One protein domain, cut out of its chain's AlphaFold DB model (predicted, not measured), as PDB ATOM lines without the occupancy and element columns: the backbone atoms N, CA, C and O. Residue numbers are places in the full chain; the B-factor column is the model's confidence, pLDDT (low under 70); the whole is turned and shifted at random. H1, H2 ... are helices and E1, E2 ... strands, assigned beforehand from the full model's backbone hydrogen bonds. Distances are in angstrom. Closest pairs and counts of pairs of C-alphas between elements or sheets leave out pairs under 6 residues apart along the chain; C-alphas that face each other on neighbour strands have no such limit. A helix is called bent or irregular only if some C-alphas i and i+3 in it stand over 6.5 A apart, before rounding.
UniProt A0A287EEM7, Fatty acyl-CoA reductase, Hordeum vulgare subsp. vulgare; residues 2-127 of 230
ATOM      1  N   CYS A   2     147.433 118.729 114.871       84.50
ATOM      2  CA  CYS A   2     148.291 118.060 115.861       84.50
ATOM      3  C   CYS A   2     149.185 119.046 116.625       84.50
ATOM      4  O   CYS A   2     149.263 118.970 117.843       84.50
ATOM      5  N   ASP A   3     149.780 120.026 115.938       87.62
ATOM      6  CA  ASP A   3     150.588 121.057 116.606       87.62
ATOM      7  C   ASP A   3     149.754 121.902 117.567       87.62
ATOM      8  O   ASP A   3     150.153 122.119 118.702       87.62
ATOM      9  N   PHE A   4     148.544 122.288 117.152       88.50
ATOM     10  CA  PHE A   4     147.600 122.993 118.015       88.50
ATOM     11  C   PHE A   4     147.232 122.156 119.248       88.50
ATOM     12  O   PHE A   4     147.336 122.645 120.367       88.50
ATOM     13  N   ALA A   5     146.910 120.872 119.066       87.50
ATOM     14  CA  ALA A   5     146.614 119.960 120.168       87.50
ATOM     15  C   ALA A   5     147.771 119.882 121.182       87.50
ATOM     16  O   ALA A   5     147.528 119.870 122.384       87.50
ATOM     17  N   ARG A   6     149.030 119.909 120.719       85.69
ATOM     18  CA  ARG A   6     150.211 119.924 121.602       85.69
ATOM     19  C   ARG A   6     150.376 121.225 122.390       85.69
ATOM     20  O   ARG A   6     150.988 121.200 123.452       85.69
ATOM     21  N   THR A   7     149.849 122.347 121.897       89.88
ATOM     22  CA  THR A   7     149.854 123.622 122.640       89.88
ATOM     23  C   THR A   7     148.774 123.694 123.722       89.88
ATOM     24  O   THR A   7     148.821 124.565 124.587       89.88
ATOM     25  N   CYS A   8     147.795 122.786 123.709       89.56
ATOM     26  CA  CYS A   8     146.686 122.797 124.652       89.56
ATOM     27  C   CYS A   8     147.050 122.055 125.950       89.56
ATOM     28  O   CYS A   8     146.917 120.839 126.037       89.56
ATOM     29  N   HIS A   9     147.450 122.791 126.989       86.75
ATOM     30  CA  HIS A   9     147.883 122.212 128.274       86.75
ATOM     31  C   HIS A   9     146.793 121.446 129.046       86.75
ATOM     32  O   HIS A   9     147.121 120.568 129.836       86.75
ATOM     33  N   ASN A  10     145.514 121.755 128.803       90.88
ATOM     34  CA  ASN A  10     144.368 121.093 129.442       90.88
ATOM     35  C   ASN A  10     143.698 120.051 128.529       90.88
ATOM     36  O   ASN A  10     142.587 119.609 128.813       90.88
ATOM     37  N   LEU A  11     144.306 119.709 127.388       88.94
ATOM     38  CA  LEU A  11     143.734 118.723 126.477       88.94
ATOM     39  C   LEU A  11     143.976 117.312 127.020       88.94
ATOM     40  O   LEU A  11     145.099 116.817 126.992       88.94
ATOM     41  N   GLU A  12     142.911 116.661 127.481       88.81
ATOM     42  CA  GLU A  12     142.984 115.305 128.043       88.81
ATOM     43  C   GLU A  12     143.096 114.224 126.962       88.81
ATOM     44  O   GLU A  12     143.838 113.254 127.111       88.81
ATOM     45  N   VAL A  13     142.364 114.386 125.857       90.50
ATOM     46  CA  VAL A  13     142.362 113.435 124.744       90.50
ATOM     47  C   VAL A  13     141.974 114.120 123.437       90.50
ATOM     48  O   VAL A  13     141.052 114.936 123.390       90.50
ATOM     49  N   LEU A  14     142.650 113.757 122.347       89.81
ATOM     50  CA  LEU A  14     142.210 114.082 120.995       89.81
ATOM     51  C   LEU A  14     141.386 112.927 120.414       89.81
ATOM     52  O   LEU A  14     141.906 111.836 120.179       89.81
ATOM     53  N   VAL A  15     140.114 113.185 120.113       90.50
ATOM     54  CA  VAL A  15     139.234 112.217 119.444       90.50
ATOM     55  C   VAL A  15     139.192 112.517 117.950       90.50
ATOM     56  O   VAL A  15     138.715 113.569 117.529       90.50
ATOM     57  N   HIS A  16     139.668 111.578 117.135       88.06
ATOM     58  CA  HIS A  16     139.535 111.634 115.686       88.06
ATOM     59  C   HIS A  16     138.400 110.723 115.222       88.06
ATOM     60  O   HIS A  16     138.459 109.507 115.389       88.06
ATOM     61  N   VAL A  17     137.372 111.306 114.608       86.69
ATOM     62  CA  VAL A  17     136.259 110.549 114.029       86.69
ATOM     63  C   VAL A  17     136.577 110.225 112.570       86.69
ATOM     64  O   VAL A  17     136.582 111.108 111.709       86.69
ATOM     65  N   SER A  18     136.838 108.951 112.293       82.81
ATOM     66  CA  SER A  18     137.165 108.441 110.966       82.81
ATOM     67  C   SER A  18     136.081 107.490 110.476       82.81
ATOM     68  O   SER A  18     136.009 106.333 110.860       82.81
ATOM     69  N   THR A  19     135.236 107.956 109.569       71.94
ATOM     70  CA  THR A  19     134.190 107.171 108.892       71.94
ATOM     71  C   THR A  19     134.760 106.224 107.823       71.94
ATOM     72  O   THR A  19     134.220 106.110 106.725       71.94
ATOM     73  N   ALA A  20     135.908 105.610 108.103       66.12
ATOM     74  CA  ALA A  20     136.643 104.745 107.198       66.12
ATOM     75  C   ALA A  20     136.336 103.293 107.534       66.12
ATOM     76  O   ALA A  20     136.740 102.792 108.588       66.12
ATOM     77  N   TYR A  21     135.634 102.594 106.649       67.19
ATOM     78  CA  TYR A  21     135.485 101.161 106.812       67.19
ATOM     79  C   TYR A  21     136.759 100.458 106.364       67.19
ATOM     80  O   TYR A  21     136.978 100.132 105.201       67.19
ATOM     81  N   VAL A  22     137.662 100.284 107.314       62.88
ATOM     82  CA  VAL A  22     139.044  99.933 107.014       62.88
ATOM     83  C   VAL A  22     139.322  98.430 106.905       62.88
ATOM     84  O   VAL A  22     140.456  98.017 106.682       62.88
ATOM     85  N   ALA A  23     138.302  97.585 107.054       65.75
ATOM     86  CA  ALA A  23     138.466  96.134 106.961       65.75
ATOM     87  C   ALA A  23     138.648  95.623 105.518       65.75
ATOM     88  O   ALA A  23     138.948  94.442 105.330       65.75
ATOM     89  N   GLY A  24     138.473  96.482 104.508       71.38
ATOM     90  CA  GLY A  24     138.445  96.056 103.111       71.38
ATOM     91  C   GLY A  24     137.271  95.118 102.841       71.38
ATOM     92  O   GLY A  24     136.171  95.341 103.332       71.38
ATOM     93  N   GLU A  25     137.528  94.046 102.093       70.50
ATOM     94  CA  GLU A  25     136.533  93.027 101.719       70.50
ATOM     95  C   GLU A  25     136.580  91.779 102.630       70.50
ATOM     96  O   GLU A  25     136.108  90.701 102.267       70.50
ATOM     97  N   LYS A  26     137.182  91.894 103.823       69.19
ATOM     98  CA  LYS A  26     137.310  90.773 104.766       69.19
ATOM     99  C   LYS A  26     135.946  90.356 105.315       69.19
ATOM    100  O   LYS A  26     135.147  91.190 105.728       69.19
ATOM    101  N   GLN A  27     135.715  89.046 105.362       68.69
ATOM    102  CA  GLN A  27     134.491  88.448 105.893       68.69
ATOM    103  C   GLN A  27     134.682  87.972 107.339       68.69
ATOM    104  O   GLN A  27     135.784  87.601 107.744       68.69
ATOM    105  N   GLY A  28     133.587  87.934 108.102       72.12
ATOM    106  CA  GLY A  28     133.567  87.448 109.483       72.12
ATOM    107  C   GLY A  28     133.769  88.545 110.532       72.12
ATOM    108  O   GLY A  28     133.557  89.728 110.275       72.12
ATOM    109  N   LEU A  29     134.133  88.141 111.752       72.06
ATOM    110  CA  LEU A  29     134.389  89.069 112.857       72.06
ATOM    111  C   LEU A  29     135.738  89.768 112.642       72.06
ATOM    112  O   LEU A  29     136.791  89.154 112.817       72.06
ATOM    113  N   VAL A  30     135.708  91.052 112.287       75.50
ATOM    114  CA  VAL A  30     136.917  91.865 112.106       75.50
ATOM    115  C   VAL A  30     137.084  92.801 113.297       75.50
ATOM    116  O   VAL A  30     136.275  93.700 113.515       75.50
ATOM    117  N   LEU A  31     138.151  92.593 114.069       76.44
ATOM    118  CA  LEU A  31     138.504  93.482 115.171       76.44
ATOM    119  C   LEU A  31     139.087  94.789 114.638       76.44
ATOM    120  O   LEU A  31     139.973  94.792 113.778       76.44
ATOM    121  N   GLU A  32     138.619  95.901 115.196       76.62
ATOM    122  CA  GLU A  32     139.184  97.204 114.885       76.62
ATOM    123  C   GLU A  32     140.589  97.332 115.467       76.62
ATOM    124  O   GLU A  32     140.837  97.075 116.645       76.62
ATOM    125  N   ARG A  33     141.517  97.779 114.624       83.19
ATOM    126  CA  ARG A  33     142.867  98.155 115.033       83.19
ATOM    127  C   ARG A  33     143.325  99.399 114.274       83.19
ATOM    128  O   ARG A  33     142.789  99.686 113.197       83.19
ATOM    129  N   PRO A  34     144.279 100.167 114.814       82.25
ATOM    130  CA  PRO A  34     144.926 101.227 114.054       82.25
ATOM    131  C   PRO A  34     145.764 100.636 112.909       82.25
ATOM    132  O   PRO A  34     146.300  99.528 113.032       82.25
ATOM    133  N   PHE A  35     145.890 101.389 111.815       86.06
ATOM    134  CA  PHE A  35     146.855 101.070 110.763       86.06
ATOM    135  C   PHE A  35     148.261 101.382 111.221       86.06
ATOM    136  O   PHE A  35     148.512 102.374 111.915       86.06
ATOM    137  N   ARG A  36     149.187 100.524 110.814       88.31
ATOM    138  CA  ARG A  36     150.603 100.841 110.885       88.31
ATOM    139  C   ARG A  36     150.971 101.763 109.736       88.31
ATOM    140  O   ARG A  36     150.276 101.862 108.732       88.31
ATOM    141  N   ASP A  37     152.090 102.435 109.933       89.06
ATOM    142  CA  ASP A  37     152.672 103.262 108.900       89.06
ATOM    143  C   ASP A  37     152.984 102.421 107.656       89.06
ATOM    144  O   ASP A  37     153.507 101.311 107.780       89.06
ATOM    145  N   GLY A  38     152.570 102.932 106.501       90.94
ATOM    146  CA  GLY A  38     152.662 102.284 105.197       90.94
ATOM    147  C   GLY A  38     151.924 100.958 105.018       90.94
ATOM    148  O   GLY A  38     152.144 100.268 104.021       90.94
ATOM    149  N   GLU A  39     151.038 100.595 105.945       91.38
ATOM    150  CA  GLU A  39     150.236  99.379 105.845       91.38
ATOM    151  C   GLU A  39     149.195  99.468 104.719       91.38
ATOM    152  O   GLU A  39     148.567 100.500 104.492       91.38
ATOM    153  N   THR A  40     148.967  98.359 104.024       92.38
ATOM    154  CA  THR A  40     148.006  98.258 102.920       92.38
ATOM    155  C   THR A  40     147.104  97.041 103.106       92.38
ATOM    156  O   THR A  40     147.359  96.176 103.945       92.38
ATOM    157  N   LEU A  41     146.024  96.962 102.323       89.25
ATOM    158  CA  LEU A  41     145.168  95.773 102.297       89.25
ATOM    159  C   LEU A  41     145.676  94.699 101.330       89.25
ATOM    160  O   LEU A  41     145.257  93.547 101.428       89.25
ATOM    161  N   ARG A  42     146.554  95.069 100.389       89.88
ATOM    162  CA  ARG A  42     147.178  94.148  99.440       89.88
ATOM    163  C   ARG A  42     148.528  93.674  99.967       89.88
ATOM    164  O   ARG A  42     149.476  94.456 100.036       89.88
ATOM    165  N   ASP A  43     148.632  92.376 100.218       87.81
ATOM    166  CA  ASP A  43     149.876  91.750 100.660       87.81
ATOM    167  C   ASP A  43     151.048  92.053  99.708       87.81
ATOM    168  O   ASP A  43     150.898  92.088  98.484       87.81
ATOM    169  N   GLY A  44     152.228  92.290 100.286       89.62
ATOM    170  CA  GLY A  44     153.454  92.584  99.537       89.62
ATOM    171  C   GLY A  44     153.570  94.018  99.009       89.62
ATOM    172  O   GLY A  44     154.511  94.312  98.276       89.62
ATOM    173  N   THR A  45     152.652  94.918  99.375       93.62
ATOM    174  CA  THR A  45     152.757  96.349  99.048       93.62
ATOM    175  C   THR A  45     153.033  97.197 100.285       93.62
ATOM    176  O   THR A  45     152.690  96.812 101.399       93.62
ATOM    177  N   HIS A  46     153.658  98.356 100.079       95.00
ATOM    178  CA  HIS A  46     153.919  99.352 101.113       95.00
ATOM    179  C   HIS A  46     153.504 100.728 100.593       95.00
ATOM    180  O   HIS A  46     153.855 101.097  99.468       95.00
ATOM    181  N   LEU A  47     152.748 101.464 101.401       94.81
ATOM    182  CA  LEU A  47     152.224 102.779 101.056       94.81
ATOM    183  C   LEU A  47     153.134 103.880 101.601       94.81
ATOM    184  O   LEU A  47     153.267 104.035 102.807       94.81
ATOM    185  N   ASP A  48     153.733 104.678 100.727       95.12
ATOM    186  CA  ASP A  48     154.377 105.924 101.149       95.12
ATOM    187  C   ASP A  48     153.338 107.052 101.102       95.12
ATOM    188  O   ASP A  48     153.000 107.563 100.033       95.12
ATOM    189  N   VAL A  49     152.804 107.409 102.274       92.88
ATOM    190  CA  VAL A  49     151.756 108.433 102.401       92.88
ATOM    191  C   VAL A  49     152.242 109.792 101.887       92.88
ATOM    192  O   VAL A  49     151.487 110.494 101.212       92.88
ATOM    193  N   ASP A  50     153.499 110.160 102.141       92.62
ATOM    194  CA  ASP A  50     154.049 111.440 101.693       92.62
ATOM    195  C   ASP A  50     154.209 111.481 100.170       92.62
ATOM    196  O   ASP A  50     153.934 112.510  99.543       92.62
ATOM    197  N   ALA A  51     154.628 110.372  99.555       94.69
ATOM    198  CA  ALA A  51     154.686 110.256  98.101       94.69
ATOM    199  C   ALA A  51     153.286 110.327  97.467       94.69
ATOM    200  O   ALA A  51     153.092 111.073  96.503       94.69
ATOM    201  N   GLU A  52     152.288 109.640  98.033       95.50
ATOM    202  CA  GLU A  52     150.904 109.715  97.539       95.50
ATOM    203  C   GLU A  52     150.307 111.119  97.643       95.50
ATOM    204  O   GLU A  52     149.527 111.517  96.782       95.50
ATOM    205  N   LEU A  53     150.667 111.897  98.668       92.69
ATOM    206  CA  LEU A  53     150.211 113.283  98.807       92.69
ATOM    207  C   LEU A  53     150.865 114.232  97.790       92.69
ATOM    208  O   LEU A  53     150.334 115.318  97.525       92.69
ATOM    209  N   ARG A  54     152.031 113.881  97.240       95.44
ATOM    210  CA  ARG A  54     152.705 114.665  96.188       95.44
ATOM    211  C   ARG A  54     152.176 114.316  94.799       95.44
ATOM    212  O   ARG A  54     151.939 115.226  94.008       95.44
ATOM    213  N   LEU A  55     151.862 113.042  94.571       94.88
ATOM    214  CA  LEU A  55     151.477 112.496  93.270       94.88
ATOM    215  C   LEU A  55     150.371 113.284  92.528       94.88
ATOM    216  O   LEU A  55     150.567 113.565  91.347       94.88
ATOM    217  N   PRO A  56     149.252 113.706  93.157       93.00
ATOM    218  CA  PRO A  56     148.239 114.534  92.500       93.00
ATOM    219  C   PRO A  56     148.801 115.803  91.853       93.00
ATOM    220  O   PRO A  56     148.463 116.113  90.715       93.00
ATOM    221  N   ARG A  57     149.686 116.510  92.566       92.31
ATOM    222  CA  ARG A  57     150.292 117.761  92.091       92.31
ATOM    223  C   ARG A  57     151.283 117.507  90.969       92.31
ATOM    224  O   ARG A  57     151.322 118.268  90.013       92.31
ATOM    225  N   ASP A  58     152.060 116.434  91.071       93.06
ATOM    226  CA  ASP A  58     153.034 116.078  90.041       93.06
ATOM    227  C   ASP A  58     152.335 115.737  88.719       93.06
ATOM    228  O   ASP A  58     152.764 116.192  87.660       93.06
ATOM    229  N   ILE A  59     151.218 115.006  88.786       90.25
ATOM    230  CA  ILE A  59     150.387 114.704  87.616       90.25
ATOM    231  C   ILE A  59     149.732 115.971  87.061       90.25
ATOM    232  O   ILE A  59     149.761 116.174  85.850       90.25
ATOM    233  N   GLU A  60     149.188 116.852  87.907       89.56
ATOM    234  CA  GLU A  60     148.632 118.133  87.448       89.56
ATOM    235  C   GLU A  60     149.683 118.982  86.720       89.56
ATOM    236  O   GLU A  60     149.427 119.451  85.612       89.56
ATOM    237  N   ASN A  61     150.892 119.098  87.275       90.25
ATOM    238  CA  ASN A  61     151.996 119.828  86.649       90.25
ATOM    239  C   ASN A  61     152.415 119.207  85.303       90.25
ATOM    240  O   ASN A  61     152.719 119.928  84.354       90.25
ATOM    241  N   GLN A  62     152.425 117.873  85.198       88.31
ATOM    242  CA  GLN A  62     152.716 117.175  83.940       88.31
ATOM    243  C   GLN A  62     151.632 117.423  82.887       88.31
ATOM    244  O   GLN A  62     151.960 117.668  81.729       88.31
ATOM    245  N   MET A  63     150.358 117.407  83.284       85.50
ATOM    246  CA  MET A  63     149.240 117.712  82.386       85.50
ATOM    247  C   MET A  63     149.278 119.158  81.882       85.50
ATOM    248  O   MET A  63     148.847 119.416  80.764       85.50
ATOM    249  N   GLU A  64     149.777 120.100  82.686       85.50
ATOM    250  CA  GLU A  64     149.938 121.501  82.275       85.50
ATOM    251  C   GLU A  64     151.144 121.717  81.351       85.50
ATOM    252  O   GLU A  64     151.115 122.607  80.503       85.50
ATOM    253  N   ALA A  65     152.190 120.898  81.483       86.56
ATOM    254  CA  ALA A  65     153.359 120.942  80.608       86.56
ATOM    255  C   ALA A  65     153.129 120.242  79.254       86.56
ATOM    256  O   ALA A  65     153.777 120.589  78.262       86.56
ATOM    257  N   ASP A  66     152.235 119.253  79.205       85.50
ATOM    258  CA  ASP A  66     151.939 118.491  77.995       85.50
ATOM    259  C   ASP A  66     150.872 119.186  77.132       85.50
ATOM    260  O   ASP A  66     149.666 119.052  77.340       85.50
ATOM    261  N   ASN A  67     151.326 119.905  76.103       74.69
ATOM    262  CA  ASN A  67     150.461 120.603  75.145       74.69
ATOM    263  C   ASN A  67     149.539 119.666  74.337       74.69
ATOM    264  O   ASN A  67     148.673 120.147  73.602       74.69
ATOM    265  N   CYS A  68     149.742 118.347  74.410       77.62
ATOM    266  CA  CYS A  68     148.934 117.350  73.711       77.62
ATOM    267  C   CYS A  68     147.690 116.914  74.503       77.62
ATOM    268  O   CYS A  68     146.803 116.272  73.935       77.62
ATOM    269  N   MET A  69     147.614 117.238  75.797       77.94
ATOM    270  CA  MET A  69     146.478 116.897  76.651       77.94
ATOM    271  C   MET A  69     145.309 117.867  76.464       77.94
ATOM    272  O   MET A  69     145.494 119.057  76.226       77.94
ATOM    273  N   ASP A  70     144.081 117.361  76.613       80.50
ATOM    274  CA  ASP A  70     142.888 118.211  76.656       80.50
ATOM    275  C   ASP A  70     142.952 119.113  77.907       80.50
ATOM    276  O   ASP A  70     142.862 118.600  79.030       80.50
ATOM    277  N   PRO A  71     143.056 120.449  77.755       80.06
ATOM    278  CA  PRO A  71     143.160 121.366  78.886       80.06
ATOM    279  C   PRO A  71     141.817 121.563  79.605       80.06
ATOM    280  O   PRO A  71     141.739 122.330  80.572       80.06
ATOM    281  N   SER A  72     140.736 120.919  79.143       86.94
ATOM    282  CA  SER A  72     139.408 121.117  79.706       86.94
ATOM    283  C   SER A  72     139.355 120.759  81.203       86.94
ATOM    284  O   SER A  72     139.887 119.732  81.643       86.94
ATOM    285  N   PRO A  73     138.621 121.540  82.023       88.56
ATOM    286  CA  PRO A  73     138.404 121.208  83.434       88.56
ATOM    287  C   PRO A  73     137.786 119.816  83.638       88.56
ATOM    288  O   PRO A  73     137.981 119.174  84.672       88.56
ATOM    289  N   LYS A  74     137.033 119.330  82.643       90.50
ATOM    290  CA  LYS A  74     136.413 118.005  82.652       90.50
ATOM    291  C   LYS A  74     137.455 116.896  82.500       90.50
ATOM    292  O   LYS A  74     137.387 115.937  83.271       90.50
ATOM    293  N   ALA A  75     138.390 117.025  81.558       88.12
ATOM    294  CA  ALA A  75     139.475 116.064  81.369       88.12
ATOM    295  C   ALA A  75     140.354 115.977  82.618       88.12
ATOM    296  O   ALA A  75     140.552 114.883  83.144       88.12
ATOM    297  N   ARG A  76     140.741 117.129  83.185       88.31
ATOM    298  CA  ARG A  76     141.473 117.196  84.461       88.31
ATOM    299  C   ARG A  76     140.732 116.461  85.577       88.31
ATOM    300  O   ARG A  76     141.277 115.567  86.215       88.31
ATOM    301  N   ARG A  77     139.443 116.759  85.769       90.50
ATOM    302  CA  ARG A  77     138.620 116.087  86.787       90.50
ATOM    303  C   ARG A  77     138.529 114.573  86.568       90.50
ATOM    304  O   ARG A  77     138.510 113.822  87.542       90.50
ATOM    305  N   MET A  78     138.419 114.120  85.319       91.25
ATOM    306  CA  MET A  78     138.380 112.691  84.993       91.25
ATOM    307  C   MET A  78     139.715 112.008  85.290       91.25
ATOM    308  O   MET A  78     139.697 110.972  85.949       91.25
ATOM    309  N   ALA A  79     140.836 112.613  84.896       90.88
ATOM    310  CA  ALA A  79     142.175 112.106  85.184       90.88
ATOM    311  C   ALA A  79     142.419 111.977  86.695       90.88
ATOM    312  O   ALA A  79     142.813 110.914  87.165       90.88
ATOM    313  N   MET A  80     142.073 113.002  87.483       92.75
ATOM    314  CA  MET A  80     142.232 112.957  88.945       92.75
ATOM    315  C   MET A  80     141.344 111.900  89.607       92.75
ATOM    316  O   MET A  80     141.754 111.231  90.559       92.75
ATOM    317  N   LYS A  81     140.121 111.720  89.098       92.94
ATOM    318  CA  LYS A  81     139.221 110.664  89.572       92.94
ATOM    319  C   LYS A  81     139.790 109.276  89.264       92.94
ATOM    320  O   LYS A  81     139.726 108.400  90.125       92.94
ATOM    321  N   ASP A  82     140.299 109.079  88.052       93.50
ATOM    322  CA  ASP A  82     140.876 107.805  87.630       93.50
ATOM    323  C   ASP A  82     142.154 107.483  88.410       93.50
ATOM    324  O   ASP A  82     142.270 106.391  88.964       93.50
ATOM    325  N   LEU A  83     143.036 108.472  88.588       94.44
ATOM    326  CA  LEU A  83     144.218 108.376  89.439       94.44
ATOM    327  C   LEU A  83     143.835 107.880  90.835       94.44
ATOM    328  O   LEU A  83     144.326 106.844  91.280       94.44
ATOM    329  N   GLY A  84     142.907 108.567  91.507       94.19
ATOM    330  CA  GLY A  84     142.482 108.197  92.856       94.19
ATOM    331  C   GLY A  84     141.886 106.788  92.951       94.19
ATOM    332  O   GLY A  84     142.047 106.118  93.975       94.19
ATOM    333  N   LEU A  85     141.193 106.316  91.911       93.31
ATOM    334  CA  LEU A  85     140.643 104.959  91.875       93.31
ATOM    335  C   LEU A  85     141.736 103.913  91.620       93.31
ATOM    336  O   LEU A  85     141.756 102.868  92.275       93.31
ATOM    337  N   THR A  86     142.660 104.208  90.710       95.31
ATOM    338  CA  THR A  86     143.810 103.363  90.379       95.31
ATOM    339  C   THR A  86     144.729 103.188  91.586       95.31
ATOM    340  O   THR A  86     145.064 102.050  91.923       95.31
ATOM    341  N   ARG A  87     145.055 104.270  92.311       95.81
ATOM    342  CA  ARG A  87     145.846 104.194  93.556       95.81
ATOM    343  C   ARG A  87     145.141 103.360  94.626       95.81
ATOM    344  O   ARG A  87     145.748 102.454  95.188       95.81
ATOM    345  N   ALA A  88     143.844 103.588  94.858       92.69
ATOM    346  CA  ALA A  88     143.080 102.809  95.835       92.69
ATOM    347  C   ALA A  88     143.142 101.300  95.530       92.69
ATOM    348  O   ALA A  88     143.524 100.506  96.392       92.69
ATOM    349  N   ARG A  89     142.868 100.911  94.278       92.12
ATOM    350  CA  ARG A  89     142.928  99.511  93.825       92.12
ATOM    351  C   ARG A  89     144.330  98.915  93.928       92.12
ATOM    352  O   ARG A  89     144.467  97.744  94.294       92.12
ATOM    353  N   GLN A  90     145.369  99.698  93.633       94.00
ATOM    354  CA  GLN A  90     146.759  99.260  93.758       94.00
ATOM    355  C   GLN A  90     147.074  98.794  95.183       94.00
ATOM    356  O   GLN A  90     147.686  97.743  95.346       94.00
ATOM    357  N   PHE A  91     146.590  99.500  96.203       93.44
ATOM    358  CA  PHE A  91     146.837  99.160  97.611       93.44
ATOM    359  C   PHE A  91     145.742  98.293  98.256       93.44
ATOM    360  O   PHE A  91     145.795  98.011  99.454       93.44
ATOM    361  N   GLY A  92     144.770  97.828  97.462       89.94
ATOM    362  CA  GLY A  92     143.721  96.898  97.894       89.94
ATOM    363  C   GLY A  92     142.495  97.560  98.527       89.94
ATOM    364  O   GLY A  92     141.675  96.874  99.128       89.94
ATOM    365  N   TRP A  93     142.351  98.880  98.402       88.88
ATOM    366  CA  TRP A  93     141.197  99.611  98.917       88.88
ATOM    367  C   TRP A  93     140.046  99.623  97.903       88.88
ATOM    368  O   TRP A  93     140.278  99.849  96.712       88.88
ATOM    369  N   PRO A  94     138.791  99.444  98.356       83.44
ATOM    370  CA  PRO A  94     137.643  99.292  97.458       83.44
ATOM    371  C   PRO A  94     137.285 100.589  96.719       83.44
ATOM    372  O   PRO A  94     136.711 100.561  95.631       83.44
ATOM    373  N   ASN A  95     137.608 101.746  97.302       86.44
ATOM    374  CA  ASN A  95     137.368 103.053  96.704       86.44
ATOM    375  C   ASN A  95     138.333 104.118  97.261       86.44
ATOM    376  O   ASN A  95     138.971 103.938  98.300       86.44
ATOM    377  N   THR A  96     138.406 105.259  96.573       89.81
ATOM    378  CA  THR A  96     139.277 106.394  96.925       89.81
ATOM    379  C   THR A  96     138.934 107.029  98.275       89.81
ATOM    380  O   THR A  96     139.805 107.592  98.934       89.81
ATOM    381  N   TYR A  97     137.681 106.944  98.719       86.31
ATOM    382  CA  TYR A  97     137.265 107.532  99.989       86.31
ATOM    383  C   TYR A  97     137.852 106.760 101.180       86.31
ATOM    384  O   TYR A  97     138.528 107.357 102.017       86.31
ATOM    385  N   VAL A  98     137.694 105.433 101.220       85.50
ATOM    386  CA  VAL A  98     138.291 104.600 102.279       85.50
ATOM    387  C   VAL A  98     139.817 104.681 102.217       85.50
ATOM    388  O   VAL A  98     140.470 104.803 103.251       85.50
ATOM    389  N   PHE A  99     140.381 104.717 101.005       90.06
ATOM    390  CA  PHE A  99     141.817 104.900 100.807       90.06
ATOM    391  C   PHE A  99     142.333 106.207 101.429       90.06
ATOM    392  O   PHE A  99     143.245 106.181 102.252       90.06
ATOM    393  N   THR A 100     141.721 107.350 101.116       90.69
ATOM    394  CA  THR A 100     142.168 108.648 101.657       90.69
ATOM    395  C   THR A 100     141.968 108.754 103.164       90.69
ATOM    396  O   THR A 100     142.821 109.307 103.857       90.69
ATOM    397  N   LYS A 101     140.893 108.170 103.706       89.75
ATOM    398  CA  LYS A 101     140.713 108.105 105.156       89.75
ATOM    399  C   LYS A 101     141.772 107.244 105.844       89.75
ATOM    400  O   LYS A 101     142.299 107.668 106.868       89.75
ATOM    401  N   SER A 102     142.123 106.090 105.271       89.88
ATOM    402  CA  SER A 102     143.176 105.223 105.820       89.88
ATOM    403  C   SER A 102     144.532 105.938 105.883       89.88
ATOM    404  O   SER A 102     145.194 105.898 106.918       89.88
ATOM    405  N   MET A 103     144.889 106.701 104.840       92.00
ATOM    406  CA  MET A 103     146.093 107.542 104.837       92.00
ATOM    407  C   MET A 103     146.045 108.621 105.923       92.00
ATOM    408  O   MET A 103     147.039 108.851 106.606       92.00
ATOM    409  N   GLY A 104     144.885 109.255 106.123       90.75
ATOM    410  CA  GLY A 104     144.697 110.243 107.187       90.75
ATOM    411  C   GLY A 104     144.902 109.662 108.589       90.75
ATOM    412  O   GLY A 104     145.537 110.299 109.430       90.75
ATOM    413  N   GLU A 105     144.424 108.441 108.838       90.31
ATOM    414  CA  GLU A 105     144.654 107.740 110.107       90.31
ATOM    415  C   GLU A 105     146.131 107.395 110.323       90.31
ATOM    416  O   GLU A 105     146.645 107.588 111.428       90.31
ATOM    417  N   MET A 106     146.822 106.915 109.282       90.94
ATOM    418  CA  MET A 106     148.257 106.612 109.341       90.94
ATOM    419  C   MET A 106     149.070 107.873 109.638       90.94
ATOM    420  O   MET A 106     149.879 107.874 110.567       90.94
ATOM    421  N   MET A 107     148.789 108.965 108.920       90.56
ATOM    422  CA  MET A 107     149.442 110.258 109.117       90.56
ATOM    423  C   MET A 107     149.195 110.799 110.529       90.56
ATOM    424  O   MET A 107     150.126 111.247 111.201       90.56
ATOM    425  N   LEU A 108     147.958 110.710 111.032       89.00
ATOM    426  CA  LEU A 108     147.646 111.097 112.407       89.00
ATOM    427  C   LEU A 108     148.432 110.250 113.414       89.00
ATOM    428  O   LEU A 108     149.015 110.796 114.353       89.00
ATOM    429  N   GLY A 109     148.493 108.935 113.200       87.94
ATOM    430  CA  GLY A 109     149.272 108.019 114.028       87.94
ATOM    431  C   GLY A 109     150.764 108.362 114.045       87.94
ATOM    432  O   GLY A 109     151.366 108.389 115.118       87.94
ATOM    433  N   GLN A 110     151.356 108.682 112.891       87.31
ATOM    434  CA  GLN A 110     152.749 109.129 112.792       87.31
ATOM    435  C   GLN A 110     152.977 110.443 113.547       87.31
ATOM    436  O   GLN A 110     153.888 110.530 114.371       87.31
ATOM    437  N   MET A 111     152.131 111.451 113.318       86.12
ATOM    438  CA  MET A 111     152.271 112.752 113.975       86.12
ATOM    439  C   MET A 111     152.113 112.639 115.495       86.12
ATOM    440  O   MET A 111     152.790 113.345 116.240       86.12
ATOM    441  N   MET A 112     151.247 111.754 115.986       84.25
ATOM    442  CA  MET A 112     151.002 111.623 117.423       84.25
ATOM    443  C   MET A 112     151.964 110.674 118.148       84.25
ATOM    444  O   MET A 112     152.083 110.775 119.366       84.25
ATOM    445  N   ARG A 113     152.723 109.825 117.435       77.62
ATOM    446  CA  ARG A 113     153.665 108.835 118.010       77.62
ATOM    447  C   ARG A 113     154.798 109.402 118.880       77.62
ATOM    448  O   ARG A 113     155.472 108.623 119.543       77.62
ATOM    449  N   GLY A 114     155.005 110.718 118.900       69.25
ATOM    450  CA  GLY A 114     155.996 111.393 119.750       69.25
ATOM    451  C   GLY A 114     155.433 112.532 120.604       69.25
ATOM    452  O   GLY A 114     156.204 113.333 121.122       69.25
ATOM    453  N   GLY A 115     154.106 112.667 120.700       69.88
ATOM    454  CA  GLY A 115     153.459 113.715 121.493       69.88
ATOM    455  C   GLY A 115     152.995 113.222 122.865       69.88
ATOM    456  O   GLY A 115     152.639 112.061 123.022       69.88
ATOM    457  N   ASN A 116     152.905 114.135 123.836       73.56
ATOM    458  CA  ASN A 116     152.317 113.865 125.158       73.56
ATOM    459  C   ASN A 116     150.775 113.931 125.172       73.56
ATOM    460  O   ASN A 116     150.180 113.948 126.242       73.56
ATOM    461  N   VAL A 117     150.126 114.012 124.007       82.19
ATOM    462  CA  VAL A 117     148.664 114.124 123.898       82.19
ATOM    463  C   VAL A 117     148.087 112.746 123.573       82.19
ATOM    464  O   VAL A 117     148.333 112.243 122.472       82.19
ATOM    465  N   PRO A 118     147.310 112.129 124.482       86.69
ATOM    466  CA  PRO A 118     146.574 110.908 124.178       86.69
ATOM    467  C   PRO A 118     145.630 111.134 122.994       86.69
ATOM    468  O   PRO A 118     144.959 112.164 122.914       86.69
ATOM    469  N   PHE A 119     145.545 110.173 122.074       88.69
ATOM    470  CA  PHE A 119     144.600 110.245 120.961       88.69
ATOM    471  C   PHE A 119     143.871 108.921 120.756       88.69
ATOM    472  O   PHE A 119     144.412 107.846 121.021       88.69
ATOM    473  N   VAL A 120     142.642 109.009 120.253       89.25
ATOM    474  CA  VAL A 120     141.808 107.858 119.907       89.25
ATOM    475  C   VAL A 120     141.172 108.072 118.539       89.25
ATOM    476  O   VAL A 120     140.772 109.184 118.194       89.25
ATOM    477  N   ILE A 121     141.084 107.001 117.756       87.31
ATOM    478  CA  ILE A 121     140.365 106.983 116.482       87.31
ATOM    479  C   ILE A 121     139.048 106.245 116.704       87.31
ATOM    480  O   ILE A 121     139.049 105.102 117.157       87.31
ATOM    481  N   VAL A 122     137.934 106.896 116.376       87.50
ATOM    482  CA  VAL A 122     136.581 106.333 116.464       87.50
ATOM    483  C   VAL A 122     136.029 106.178 115.054       87.50
ATOM    484  O   VAL A 122     136.044 107.143 114.290       87.50
ATOM    485  N   ARG A 123     135.531 104.983 114.707       83.69
ATOM    486  CA  ARG A 123     135.049 104.661 113.355       83.69
ATOM    487  C   ARG A 123     133.552 104.350 113.291       83.69
ATOM    488  O   ARG A 123     133.168 103.179 113.183       83.69
ATOM    489  N   PRO A 124     132.686 105.377 113.362       77.94
ATOM    490  CA  PRO A 124     131.249 105.156 113.329       77.94
ATOM    491  C   PRO A 124     130.797 104.597 111.972       77.94
ATOM    492  O   PRO A 124     131.457 104.789 110.948       77.94
ATOM    493  N   SER A 125     129.658 103.907 111.993       73.56
ATOM    494  CA  SER A 125     128.874 103.519 110.815       73.56
ATOM    495  C   SER A 125     128.333 104.740 110.063       73.56
ATOM    496  O   SER A 125     128.419 105.871 110.557       73.56
ATOM    497  N   ILE A 126     127.715 104.535 108.891       70.94
ATOM    498  CA  ILE A 126     126.946 105.609 108.240       70.94
ATOM    499  C   ILE A 126     125.896 106.165 109.210       70.94
ATOM    500  O   ILE A 126     125.111 105.428 109.805       70.94
ATOM    501  N   ILE A 127     125.879 107.493 109.326       70.25
ATOM    502  CA  ILE A 127     124.898 108.252 110.101       70.25
ATOM    503  C   ILE A 127     123.828 108.749 109.128       70.25
ATOM    504  O   ILE A 127     124.121 109.573 108.257       70.25
TER     505      ILE A 127
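What this domain is: This is residues 2 to 127 of the 230 residues of the protein "Fatty acyl-CoA reductase" of Hordeum vulgare subsp. vulgare (UniProt A0A287EEM7). Helix H4 runs through the middle; the helices H2 and H3 reach away from it as a splayed hairpin, H3 touching its residues 96 to 99 and H2 its residues 103 to 107, while near its last residues lie a small sheet of two strands, E1 and E2, and the short helix H1. The hairpin's tip, residues 65 to 70, sticks out at one end of the longest axis, and a long loop, residues 18 to 48, leads from E1 to H2. The printed part has 126 residues with four named helices and two named strands, in the order H1, E1, H2, H3, H4, E2; the sheet is parallel, and the class is mostly helix. The whole is loose, with a radius of gyration of the C-alphas of 17.5 A and spans of 55 by 41 by 33 A.

Where its parts are: H1 is residues 2 to 7, beginning at C-alpha 2 at (148.291, 118.060, 115.861). E1 is residues 14 to 17. H2, residues 49 to 65, is 25.2 A long and has a kink of 28 degrees near residue 57; it is irregular, but only just, with C-alphas 53 and 56 being 6.7 A apart. H3, residues 73 to 90, is 25.7 A long and begins at C-alpha 73 at (138.404, 121.208, 83.434). H4, residues 96 to 112, is 24.2 A long. E2, residues 119 to 122, ends at C-alpha 122 at (136.581, 106.333, 116.464).

How they stand to each other: H4 is the hub, touching three helices. H1 and H4 only just touch, with 3 pairs of C-alphas within 8 A, the closest being Cys 2 and Met 111 at 6.9 A. H2 and H4 only just touch, with 3 such pairs; the closest C-alphas are those of Val 49 and Met 103, 6.2 A apart, at a steep tilt of 53 degrees, opposite ways. H3 touches H4 with residues 84 to 88 alone, the C-alphas of Ala 88 and Thr 96 being closest at 5.3 A. H2 and H3 form a helical hairpin and only just touch, with 3 such pairs; the C-alphas of Pro 56 and Met 80 are closest at 7.2 A, at a shallow tilt of 32 degrees. E1 and E2 are parallel at 19 degrees, with N 16 and O 120 at 2.8 A and N 120 and O 14 at 2.9 A, within hydrogen-bond range. E1, then H2, H3 and H4, then E2 make a strand-helix-strand unit, two parallel neighbour strands with helices between them along the chain. H1 and E2 are apart. Every O i to N i+4 pair is within hydrogen-bond range in H1, H3 and H4; in H2 11 of 13 are.

The domain as a whole: The C-alphas of Asn 10 and Cys 68, the two farthest apart, are 56.0 A apart. The printed part has no cut. The link from E1 to H2, 31 residues, is long, and that from H3 to H4 is tight. The mean pLDDT of the printed part is 86.0; residues 20 to 23, 26 to 27 and 114 to 115 are under 70.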